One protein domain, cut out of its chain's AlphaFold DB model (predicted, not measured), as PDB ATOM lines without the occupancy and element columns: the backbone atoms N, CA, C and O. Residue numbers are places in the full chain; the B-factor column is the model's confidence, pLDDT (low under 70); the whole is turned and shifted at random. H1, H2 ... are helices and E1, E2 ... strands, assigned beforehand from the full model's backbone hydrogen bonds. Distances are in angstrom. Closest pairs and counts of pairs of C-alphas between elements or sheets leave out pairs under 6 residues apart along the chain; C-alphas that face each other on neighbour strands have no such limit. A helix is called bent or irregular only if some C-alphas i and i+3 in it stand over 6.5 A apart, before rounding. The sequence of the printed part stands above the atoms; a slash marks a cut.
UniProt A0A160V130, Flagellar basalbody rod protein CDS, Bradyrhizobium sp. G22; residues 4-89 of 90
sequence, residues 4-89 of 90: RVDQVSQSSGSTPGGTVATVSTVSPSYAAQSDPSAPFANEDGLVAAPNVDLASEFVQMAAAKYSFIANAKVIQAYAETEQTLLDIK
ATOM      1  N   ARG A   4     190.148 322.296 335.611       81.81
ATOM      2  CA  ARG A   4     189.322 321.702 336.654       81.81
ATOM      3  C   ARG A   4     188.110 322.590 336.900       81.81
ATOM      4  O   ARG A   4     188.205 323.812 336.772       81.81
ATOM      5  N   VAL A   5     186.978 321.975 337.223       83.69
ATOM      6  CA  VAL A   5     185.757 322.684 337.607       83.69
ATOM      7  C   VAL A   5     185.548 322.520 339.106       83.69
ATOM      8  O   VAL A   5     185.242 321.431 339.573       83.69
ATOM      9  N   ASP A   6     185.661 323.616 339.846       83.44
ATOM     10  CA  ASP A   6     185.365 323.660 341.274       83.44
ATOM     11  C   ASP A   6     183.953 324.214 341.485       83.44
ATOM     12  O   ASP A   6     183.667 325.360 341.120       83.44
ATOM     13  N   GLN A   7     183.060 323.426 342.090       81.25
ATOM     14  CA  GLN A   7     181.780 323.956 342.552       81.25
ATOM     15  C   GLN A   7     181.906 324.497 343.977       81.25
ATOM     16  O   GLN A   7     182.222 323.766 344.911       81.25
ATOM     17  N   VAL A   8     181.550 325.766 344.154       82.69
ATOM     18  CA  VAL A   8     181.503 326.441 345.450       82.69
ATOM     19  C   VAL A   8     180.046 326.649 345.864       82.69
ATOM     20  O   VAL A   8     179.237 327.185 345.100       82.69
ATOM     21  N   SER A   9     179.703 326.218 347.082       79.81
ATOM     22  CA  SER A   9     178.435 326.575 347.729       79.81
ATOM     23  C   SER A   9     178.483 328.038 348.156       79.81
ATOM     24  O   SER A   9     179.399 328.434 348.873       79.81
ATOM     25  N   GLN A  10     177.489 328.836 347.769       81.94
ATOM     26  CA  GLN A  10     177.344 330.227 348.216       81.94
ATOM     27  C   GLN A  10     176.549 330.346 349.526       81.94
ATOM     28  O   GLN A  10     175.913 331.364 349.792       81.94
ATOM     29  N   SER A  11     176.532 329.299 350.347       78.25
ATOM     30  CA  SER A  11     175.877 329.329 351.656       78.25
ATOM     31  C   SER A  11     176.580 330.298 352.609       78.25
ATOM     32  O   SER A  11     177.802 330.246 352.753       78.25
ATOM     33  N   SER A  12     175.802 331.118 353.317       76.81
ATOM     34  CA  SER A  12     176.292 331.988 354.390       76.81
ATOM     35  C   SER A  12     175.661 331.559 355.713       76.81
ATOM     36  O   SER A  12     174.455 331.704 355.917       76.81
ATOM     37  N   GLY A  13     176.473 331.000 356.614       78.25
ATOM     38  CA  GLY A  13     175.989 330.436 357.873       78.25
ATOM     39  C   GLY A  13     174.974 329.312 357.641       78.25
ATOM     40  O   GLY A  13     175.233 328.377 356.890       78.25
ATOM     41  N   SER A  14     173.812 329.406 358.288       74.81
ATOM     42  CA  SER A  14     172.722 328.429 358.157       74.81
ATOM     43  C   SER A  14     171.838 328.648 356.926       74.81
ATOM     44  O   SER A  14     170.929 327.854 356.704       74.81
ATOM     45  N   THR A  15     172.058 329.712 356.149       74.06
ATOM     46  CA  THR A  15     171.253 330.022 354.965       74.06
ATOM     47  C   THR A  15     171.813 329.273 353.754       74.06
ATOM     48  O   THR A  15     172.936 329.574 353.325       74.06
ATOM     49  N   PRO A  16     171.065 328.312 353.174       68.94
ATOM     50  CA  PRO A  16     171.449 327.693 351.914       68.94
ATOM     51  C   PRO A  16     171.506 328.764 350.823       68.94
ATOM     52  O   PRO A  16     170.577 329.555 350.673       68.94
ATOM     53  N   GLY A  17     172.615 328.806 350.091       74.12
ATOM     54  CA  GLY A  17     172.796 329.686 348.941       74.12
ATOM     55  C   GLY A  17     172.829 328.891 347.640       74.12
ATOM     56  O   GLY A  17     172.870 327.658 347.643       74.12
ATOM     57  N   GLY A  18     172.848 329.607 346.515       76.94
ATOM     58  CA  GLY A  18     173.102 329.005 345.206       76.94
ATOM     59  C   GLY A  18     174.476 328.325 345.130       76.94
ATOM     60  O   GLY A  18     175.286 328.398 346.052       76.94
ATOM     61  N   THR A  19     174.777 327.687 344.005       81.06
ATOM     62  CA  THR A  19     176.134 327.203 343.712       81.06
ATOM     63  C   THR A  19     176.740 327.994 342.563       81.06
ATOM     64  O   THR A  19     176.027 328.496 341.696       81.06
ATOM     65  N   VAL A  20     178.065 328.133 342.557       83.88
ATOM     66  CA  VAL A  20     178.827 328.669 341.421       83.88
ATOM     67  C   VAL A  20     179.887 327.664 341.007       83.88
ATOM     68  O   VAL A  20     180.538 327.065 341.859       83.88
ATOM     69  N   ALA A  21     180.055 327.476 339.702       84.31
ATOM     70  CA  ALA A  21     181.149 326.697 339.142       84.31
ATOM     71  C   ALA A  21     182.256 327.651 338.682       84.31
ATOM     72  O   ALA A  21     181.992 328.580 337.920       84.31
ATOM     73  N   THR A  22     183.486 327.418 339.136       86.06
ATOM     74  CA  THR A  22     184.672 328.167 338.706       86.06
ATOM     75  C   THR A  22     185.615 327.231 337.966       86.06
ATOM     76  O   THR A  22     185.864 326.116 338.418       86.06
ATOM     77  N   VAL A  23     186.137 327.680 336.827       85.69
ATOM     78  CA  VAL A  23     187.130 326.926 336.056       85.69
ATOM     79  C   VAL A  23     188.523 327.405 336.447       85.69
ATOM     80  O   VAL A  23     188.816 328.596 336.343       85.69
ATOM     81  N   SER A  24     189.380 326.484 336.879       84.56
ATOM     82  CA  SER A  24     190.751 326.762 337.310       84.56
ATOM     83  C   SER A  24     191.761 325.915 336.527       84.56
ATOM     84  O   SER A  24     191.461 324.817 336.053       84.56
ATOM     85  N   THR A  25     192.973 326.439 336.329       84.31
ATOM     86  CA  THR A  25     194.077 325.672 335.733       84.31
ATOM     87  C   THR A  25     194.690 324.749 336.773       84.31
ATOM     88  O   THR A  25     194.997 325.193 337.880       84.31
ATOM     89  N   VAL A  26     194.960 323.500 336.402       81.19
ATOM     90  CA  VAL A  26     195.654 322.566 337.296       81.19
ATOM     91  C   VAL A  26     197.164 322.815 337.258       81.19
ATOM     92  O   VAL A  26     197.747 322.918 336.177       81.19
ATOM     93  N   SER A  27     197.798 322.894 338.435       83.06
ATOM     94  CA  SER A  27     199.252 323.026 338.589       83.06
ATOM     95  C   SER A  27     199.799 321.969 339.566       83.06
ATOM     96  O   SER A  27     199.323 321.917 340.701       83.06
ATOM     97  N   PRO A  28     200.785 321.137 339.165       85.31
ATOM     98  CA  PRO A  28     201.367 321.066 337.825       85.31
ATOM     99  C   PRO A  28     200.346 320.557 336.798       85.31
ATOM    100  O   PRO A  28     199.513 319.706 337.102       85.31
ATOM    101  N   SER A  29     200.418 321.079 335.573       82.25
ATOM    102  CA  SER A  29     199.482 320.759 334.486       82.25
ATOM    103  C   SER A  29     199.660 319.357 333.907       82.25
ATOM    104  O   SER A  29     198.820 318.904 333.138       82.25
ATOM    105  N   TYR A  30     200.749 318.670 334.236       85.12
ATOM    106  CA  TYR A  30     201.035 317.334 333.729       85.12
ATOM    107  C   TYR A  30     201.697 316.501 334.822       85.12
ATOM    108  O   TYR A  30     202.440 317.038 335.645       85.12
ATOM    109  N   ALA A  31     201.445 315.201 334.794       86.88
ATOM    110  CA  ALA A  31     202.143 314.196 335.575       86.88
ATOM    111  C   ALA A  31     202.753 313.167 334.616       86.88
ATOM    112  O   ALA A  31     202.178 312.865 333.568       86.88
ATOM    113  N   ALA A  32     203.935 312.650 334.951       86.00
ATOM    114  CA  ALA A  32     204.553 311.591 334.165       86.00
ATOM    115  C   ALA A  32     203.764 310.287 334.361       86.00
ATOM    116  O   ALA A  32     203.593 309.828 335.489       86.00
ATOM    117  N   GLN A  33     203.294 309.700 333.265       87.19
ATOM    118  CA  GLN A  33     202.601 308.416 333.243       87.19
ATOM    119  C   GLN A  33     203.379 307.447 332.354       87.19
ATOM    120  O   GLN A  33     203.866 307.839 331.299       87.19
ATOM    121  N   SER A  34     203.509 306.189 332.773       87.12
ATOM    122  CA  SER A  34     204.174 305.167 331.959       87.12
ATOM    123  C   SER A  34     203.273 304.741 330.801       87.12
ATOM    124  O   SER A  34     202.162 304.263 331.027       87.12
ATOM    125  N   ASP A  35     203.753 304.934 329.574       85.38
ATOM    126  CA  ASP A  35     203.162 304.405 328.343       85.38
ATOM    127  C   ASP A  35     204.277 304.169 327.306       85.38
ATOM    128  O   ASP A  35     204.489 304.988 326.410       85.38
ATOM    129  N   PRO A  36     205.011 303.044 327.407       84.25
ATOM    130  CA  PRO A  36     206.129 302.744 326.510       84.25
ATOM    131  C   PRO A  36     205.709 302.494 325.055       84.25
ATOM    132  O   PRO A  36     206.557 302.427 324.170       84.25
ATOM    133  N   SER A  37     204.409 302.301 324.807       89.12
ATOM    134  CA  SER A  37     203.860 302.072 323.468       89.12
ATOM    135  C   SER A  37     203.528 303.369 322.732       89.12
ATOM    136  O   SER A  37     203.327 303.353 321.514       89.12
ATOM    137  N   ALA A  38     203.481 304.497 323.450       86.31
ATOM    138  CA  ALA A  38     203.192 305.789 322.861       86.31
ATOM    139  C   ALA A  38     204.365 306.270 321.983       86.31
ATOM    140  O   ALA A  38     205.502 306.346 322.451       86.31
ATOM    141  N   PRO A  39     204.111 306.709 320.735       87.81
ATOM    142  CA  PRO A  39     205.156 307.199 319.828       87.81
ATOM    143  C   PRO A  39     205.793 308.522 320.286       87.81
ATOM    144  O   PRO A  39     206.774 308.973 319.703       87.81
ATOM    145  N   PHE A  40     205.208 309.161 321.299       89.38
ATOM    146  CA  PHE A  40     205.663 310.408 321.910       89.38
ATOM    147  C   PHE A  40     206.173 310.209 323.347       89.38
ATOM    148  O   PHE A  40     206.339 311.189 324.075       89.38
ATOM    149  N   ALA A  41     206.390 308.962 323.777       89.12
ATOM    150  CA  ALA A  41     207.064 308.681 325.036       89.12
ATOM    151  C   ALA A  41     208.532 309.128 324.976       89.12
ATOM    152  O   ALA A  41     209.163 309.105 323.916       89.12
ATOM    153  N   ASN A  42     209.078 309.558 326.112       87.19
ATOM    154  CA  ASN A  42     210.501 309.870 326.227       87.19
ATOM    155  C   ASN A  42     211.362 308.585 326.243       87.19
ATOM    156  O   ASN A  42     210.844 307.473 326.162       87.19
ATOM    157  N   GLU A  43     212.683 308.736 326.384       89.38
ATOM    158  CA  GLU A  43     213.635 307.610 326.438       89.38
ATOM    159  C   GLU A  43     213.323 306.591 327.554       89.38
ATOM    160  O   GLU A  43     213.624 305.409 327.405       89.38
ATOM    161  N   ASP A  44     212.652 307.024 328.626       87.81
ATOM    162  CA  ASP A  44     212.237 306.188 329.758       87.81
ATOM    163  C   ASP A  44     210.840 305.547 329.572       87.81
ATOM    164  O   ASP A  44     210.338 304.875 330.474       87.81
ATOM    165  N   GLY A  45     210.173 305.759 328.429       87.56
ATOM    166  CA  GLY A  45     208.817 305.259 328.170       87.56
ATOM    167  C   GLY A  45     207.708 306.042 328.889       87.56
ATOM    168  O   GLY A  45     206.610 305.521 329.097       87.56
ATOM    169  N   LEU A  46     207.982 307.282 329.301       89.44
ATOM    170  CA  LEU A  46     207.050 308.146 330.023       89.44
ATOM    171  C   LEU A  46     206.394 309.168 329.092       89.44
ATOM    172  O   LEU A  46     207.045 309.785 328.247       89.44
ATOM    173  N   VAL A  47     205.104 309.409 329.319       89.94
ATOM    174  CA  VAL A  47     204.310 310.446 328.658       89.94
ATOM    175  C   VAL A  47     203.857 311.503 329.659       89.94
ATOM    176  O   VAL A  47     203.588 311.215 330.827       89.94
ATOM    177  N   ALA A  48     203.742 312.750 329.203       88.06
ATOM    178  CA  ALA A  48     203.150 313.827 329.991       88.06
ATOM    179  C   ALA A  48     201.617 313.719 329.940       88.06
ATOM    180  O   ALA A  48     200.978 314.221 329.015       88.06
ATOM    181  N   ALA A  49     201.023 313.049 330.927       86.44
ATOM    182  CA  ALA A  49     199.577 312.917 331.045       86.44
ATOM    183  C   ALA A  49     198.973 314.120 331.792       86.44
ATOM    184  O   ALA A  49     199.618 314.681 332.683       86.44
ATOM    185  N   PRO A  50     197.734 314.536 331.472       83.69
ATOM    186  CA  PRO A  50     197.012 315.524 332.265       83.69
ATOM    187  C   PRO A  50     196.930 315.107 333.738       83.69
ATOM    188  O   PRO A  50     196.504 313.999 334.047       83.69
ATOM    189  N   ASN A  51     197.299 316.007 334.648       85.56
ATOM    190  CA  ASN A  51     197.261 315.744 336.089       85.56
ATOM    191  C   ASN A  51     195.839 315.922 336.663       85.56
ATOM    192  O   ASN A  51     195.601 316.805 337.482       85.56
ATOM    193  N   VAL A  52     194.867 315.148 336.176       82.19
ATOM    194  CA  VAL A  52     193.467 315.192 336.635       82.19
ATOM    195  C   VAL A  52     193.009 313.811 337.095       82.19
ATOM    196  O   VAL A  52     193.250 312.816 336.418       82.19
ATOM    197  N   ASP A  53     192.317 313.752 338.235       86.88
ATOM    198  CA  ASP A  53     191.668 312.529 338.718       86.88
ATOM    199  C   ASP A  53     190.221 312.474 338.221       86.88
ATOM    200  O   ASP A  53     189.322 313.100 338.782       86.88
ATOM    201  N   LEU A  54     189.989 311.691 337.168       85.00
ATOM    202  CA  LEU A  54     188.682 311.606 336.522       85.00
ATOM    203  C   LEU A  54     187.576 311.080 337.451       85.00
ATOM    204  O   LEU A  54     186.422 311.485 337.300       85.00
ATOM    205  N   ALA A  55     187.898 310.206 338.409       87.00
ATOM    206  CA  ALA A  55     186.904 309.681 339.341       87.00
ATOM    207  C   ALA A  55     186.405 310.790 340.275       87.00
ATOM    208  O   ALA A  55     185.196 310.978 340.428       87.00
ATOM    209  N   SER A  56     187.330 311.570 340.839       86.56
ATOM    210  CA  SER A  56     186.998 312.730 341.668       86.56
ATOM    211  C   SER A  56     186.246 313.806 340.879       86.56
ATOM    212  O   SER A  56     185.214 314.293 341.342       86.56
ATOM    213  N   GLU A  57     186.688 314.129 339.660       85.44
ATOM    214  CA  GLU A  57     186.021 315.132 338.817       85.44
ATOM    215  C   GLU A  57     184.589 314.711 338.445       85.44
ATOM    216  O   GLU A  57     183.669 315.532 338.455       85.44
ATOM    217  N   PHE A  58     184.349 313.420 338.187       88.81
ATOM    218  CA  PHE A  58     182.997 312.918 337.934       88.81
ATOM    219  C   PHE A  58     182.091 313.047 339.166       88.81
ATOM    220  O   PHE A  58     180.938 313.470 339.047       88.81
ATOM    221  N   VAL A  59     182.603 312.728 340.359       88.88
ATOM    222  CA  VAL A  59     181.857 312.886 341.618       88.88
ATOM    223  C   VAL A  59     181.527 314.356 341.876       88.88
ATOM    224  O   VAL A  59     180.385 314.672 342.212       88.88
ATOM    225  N   GLN A  60     182.482 315.263 341.664       87.12
ATOM    226  CA  GLN A  60     182.266 316.706 341.803       87.12
ATOM    227  C   GLN A  60     181.202 317.214 340.824       87.12
ATOM    228  O   GLN A  60     180.304 317.958 341.217       87.12
ATOM    229  N   MET A  61     181.228 316.747 339.576       87.38
ATOM    230  CA  MET A  61     180.217 317.077 338.571       87.38
ATOM    231  C   MET A  61     178.823 316.555 338.951       87.38
ATOM    232  O   MET A  61     177.826 317.266 338.803       87.38
ATOM    233  N   ALA A  62     178.734 315.328 339.468       89.12
ATOM    234  CA  ALA A  62     177.475 314.754 339.932       89.12
ATOM    235  C   ALA A  62     176.910 315.543 341.122       89.12
ATOM    236  O   ALA A  62     175.738 315.924 341.104       89.12
ATOM    237  N   ALA A  63     177.746 315.849 342.118       87.25
ATOM    238  CA  ALA A  63     177.374 316.705 343.239       87.25
ATOM    239  C   ALA A  63     176.877 318.069 342.740       87.25
ATOM    240  O   ALA A  63     175.814 318.526 343.161       87.25
ATOM    241  N   ALA A  64     177.571 318.662 341.766       84.06
ATOM    242  CA  ALA A  64     177.185 319.934 341.177       84.06
ATOM    243  C   ALA A  64     175.806 319.913 340.521       84.06
ATOM    244  O   ALA A  64     174.957 320.765 340.799       84.06
ATOM    245  N   LYS A  65     175.534 318.878 339.724       86.94
ATOM    246  CA  LYS A  65     174.225 318.659 339.108       86.94
ATOM    247  C   LYS A  65     173.109 318.587 340.153       86.94
ATOM    248  O   LYS A  65     172.078 319.238 339.989       86.94
ATOM    249  N   TYR A  66     173.290 317.808 341.218       88.88
ATOM    250  CA  TYR A  66     172.249 317.649 342.235       88.88
ATOM    251  C   TYR A  66     172.053 318.907 343.084       88.88
ATOM    252  O   TYR A  66     170.907 319.261 343.358       88.88
ATOM    253  N   SER A  67     173.124 319.622 343.441       85.00
ATOM    254  CA  SER A  67     173.018 320.910 344.138       85.00
ATOM    255  C   SER A  67     172.255 321.941 343.310       85.00
ATOM    256  O   SER A  67     171.375 322.620 343.834       85.00
ATOM    257  N   PHE A  68     172.530 322.022 342.005       85.88
ATOM    258  CA  PHE A  68     171.802 322.912 341.104       85.88
ATOM    259  C   PHE A  68     170.305 322.571 341.051       85.88
ATOM    260  O   PHE A  68     169.466 323.454 341.216       85.88
ATOM    261  N   ILE A  69     169.959 321.287 340.890       89.00
ATOM    262  CA  ILE A  69     168.559 320.828 340.874       89.00
ATOM    263  C   ILE A  69     167.852 321.158 342.194       89.00
ATOM    264  O   ILE A  69     166.707 321.608 342.176       89.00
ATOM    265  N   ALA A  70     168.510 320.946 343.336       87.88
ATOM    266  CA  ALA A  70     167.940 321.255 344.644       87.88
ATOM    267  C   ALA A  70     167.639 322.755 344.788       87.88
ATOM    268  O   ALA A  70     166.525 323.124 345.154       87.88
ATOM    269  N   ASN A  71     168.591 323.614 344.416       84.81
ATOM    270  CA  ASN A  71     168.415 325.065 344.455       84.81
ATOM    271  C   ASN A  71     167.299 325.539 343.511       84.81
ATOM    272  O   ASN A  71     166.479 326.369 343.895       84.81
ATOM    273  N   ALA A  72     167.209 324.968 342.307       88.44
ATOM    274  CA  ALA A  72     166.132 325.274 341.367       88.44
ATOM    275  C   ALA A  72     164.747 324.894 341.920       88.44
ATOM    276  O   ALA A  72     163.798 325.660 341.777       88.44
ATOM    277  N   LYS A  73     164.632 323.750 342.611       91.00
ATOM    278  CA  LYS A  73     163.376 323.333 343.255       91.00
ATOM    279  C   LYS A  73     162.939 324.269 344.375       91.00
ATOM    280  O   LYS A  73     161.744 324.493 344.526       91.00
ATOM    281  N   VAL A  74     163.877 324.820 345.146       88.06
ATOM    282  CA  VAL A  74     163.556 325.824 346.171       88.06
ATOM    283  C   VAL A  74     162.920 327.051 345.521       88.06
ATOM    284  O   VAL A  74     161.853 327.477 345.950       88.06
ATOM    285  N   ILE A  75     163.518 327.571 344.444       89.62
ATOM    286  CA  ILE A  75     162.977 328.719 343.697       89.62
ATOM    287  C   ILE A  75     161.579 328.406 343.149       89.62
ATOM    288  O   ILE A  75     160.670 329.222 343.282       89.62
ATOM    289  N   GLN A  76     161.392 327.214 342.577       92.25
ATOM    290  CA  GLN A  76     160.092 326.778 342.071       92.25
ATOM    291  C   GLN A  76     159.027 326.741 343.178       92.25
ATOM    292  O   GLN A  76     157.941 327.281 342.993       92.25
ATOM    293  N   ALA A  77     159.345 326.165 344.340       92.25
ATOM    294  CA  ALA A  77     158.415 326.086 345.465       92.25
ATOM    295  C   ALA A  77     158.009 327.474 345.991       92.25
ATOM    296  O   ALA A  77     156.844 327.689 346.336       92.25
ATOM    297  N   TYR A  78     158.945 328.431 346.024       91.44
ATOM    298  CA  TYR A  78     158.634 329.824 346.352       91.44
ATOM    299  C   TYR A  78     157.656 330.435 345.342       91.44
ATOM    300  O   TYR A  78     156.630 330.970 345.755       91.44
ATOM    301  N   ALA A  79     157.918 330.287 344.041       92.44
ATOM    302  CA  ALA A  79     157.049 330.821 342.991       92.44
ATOM    303  C   ALA A  79     155.630 330.217 343.023       92.44
ATOM    304  O   ALA A  79     154.647 330.944 342.899       92.44
ATOM    305  N   GLU A  80     155.507 328.903 343.240       93.69
ATOM    306  CA  GLU A  80     154.211 328.216 343.371       93.69
ATOM    307  C   GLU A  80     153.420 328.715 344.594       93.69
ATOM    308  O   GLU A  80     152.207 328.933 344.524       93.69
ATOM    309  N   THR A  81     154.110 328.951 345.712       92.75
ATOM    310  CA  THR A  81     153.498 329.498 346.932       92.75
ATOM    311  C   THR A  81     153.026 330.937 346.720       92.75
ATOM    312  O   THR A  81     151.909 331.278 347.101       92.75
ATOM    313  N   GLU A  82     153.842 331.780 346.081       93.50
ATOM    314  CA  GLU A  82     153.483 333.163 345.747       93.50
ATOM    315  C   GLU A  82     152.261 333.230 344.825       93.50
ATOM    316  O   GLU A  82     151.335 333.993 345.096       93.50
ATOM    317  N   GLN A  83     152.212 332.395 343.783       93.00
ATOM    318  CA  GLN A  83     151.059 332.317 342.887       93.00
ATOM    319  C   GLN A  83     149.790 331.898 343.637       93.00
ATOM    320  O   GLN A  83     148.757 332.551 343.510       93.00
ATOM    321  N   THR A  84     149.887 330.875 344.489       92.50
ATOM    322  CA  THR A  84     148.754 330.403 345.299       92.50
ATOM    323  C   THR A  84     148.222 331.506 346.221       92.50
ATOM    324  O   THR A  84     147.011 331.661 346.374       92.50
ATOM    325  N   LEU A  85     149.108 332.307 346.827       91.00
ATOM    326  CA  LEU A  85     148.712 333.445 347.665       91.00
ATOM    327  C   LEU A  85     148.009 334.555 346.870       91.00
ATOM    328  O   LEU A  85     147.086 335.180 347.395       91.00
ATOM    329  N   LEU A  86     148.437 334.818 345.632       93.12
ATOM    330  CA  LEU A  86     147.796 335.799 344.752       93.12
ATOM    331  C   LEU A  86     146.405 335.334 344.298       93.12
ATOM    332  O   LEU A  86     145.464 336.133 344.316       93.12
ATOM    333  N   ASP A  87     146.258 334.051 343.971       89.12
ATOM    334  CA  ASP A  87     144.989 333.467 343.524       89.12
ATOM    335  C   ASP A  87     143.910 333.490 344.621       89.12
ATOM    336  O   ASP A  87     142.743 333.701 344.317       89.12
ATOM    337  N   ILE A  88     144.268 333.374 345.908       84.75
ATOM    338  CA  ILE A  88     143.303 333.447 347.032       84.75
ATOM    339  C   ILE A  88     142.545 334.785 347.087       84.75
ATOM    340  O   ILE A  88     141.449 334.857 347.649       84.75
ATOM    341  N   LYS A  89     143.132 335.868 346.568       63.91
ATOM    342  CA  LYS A  89     142.564 337.220 346.663       63.91
ATOM    343  C   LYS A  89     141.667 337.592 345.473       63.91
ATOM    344  O   LYS A  89     141.032 338.646 345.534       63.91
TER     345      LYS A  89
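What this domain is: This is residues 4 to 89 of the 90 residues of the protein "Flagellar basalbody rod protein CDS" of Bradyrhizobium sp. G22 (UniProt A0A160V130). What shape do these atoms make? A hairpin of two strands, E1 and E2, packs alongside residues 57 to 71 of one long helix, H1, while a second small hairpin, E3 and E4, makes a head beyond the helix's first end, and residues 75 to 89 stick out at the other end. The whole is a rod, spanning 79 by 25 by 15 A, and extended, with a radius of gyration of the C-alphas of 22.1 A. What is it built of? The printed part has 86 residues, with four named strands and one named helix in the order E1, E2, E3, E4, H1; the class is mixed, helices and strands. The strands form two separate antiparallel sheets, E1 - E2 and E3 - E4.

How they stand to each other: How does the first hairpin pair? E1, residues 4 to 9, and E2, residues 19 to 25, are antiparallel neighbours at 152 degrees and form a hairpin. N 6 and O 22 are within hydrogen-bond range at 2.9 A, as are N 20 and O 8 at 3.0 A. What of the second? E3, residues 30 to 34, and E4, residues 46 to 50, are also an antiparallel hairpin, at 139 degrees, with N 31 and O 49 at 2.8 A. E2 and E3 are apart, and so are E1 and E4. Where does the helix come in? H1, residues 54 to 87, has 6 pairs of C-alphas within 8 A of E1, the closest being those of Gln 7 and Ala 64, 6.3 A apart. With E2 it has 3 such pairs, the closest C-alphas being those of Thr 19 and Phe 68 at 6.6 A; E3 and H1 are apart. In H1 every O i to N i+4 pair is within hydrogen-bond range.

Where its parts are: Where do the strands run? E1 begins at C-alpha 4, (189.322, 321.702, 336.654), and is 16.3 A long; E2 is 19.7 A. E3 and E4 are each 12.7 A from first to last C-alpha. Where does the helix run? H1 goes from C-alpha 54 at (188.682, 311.606, 336.522) to C-alpha 87 at (144.989, 333.467, 343.524), 49.4 A, and is not bent.

The domain as a whole: How large is it? The two C-alphas farthest apart are those of Glu 43 and Lys 89, 79.6 A. Is the backbone continuous, and which link is long? The printed part has no cut, and the link from E3 to E4, 11 residues, is long. How sure is the model? The mean pLDDT of the printed part is 85.6, and residues 16 and 89 are under 70.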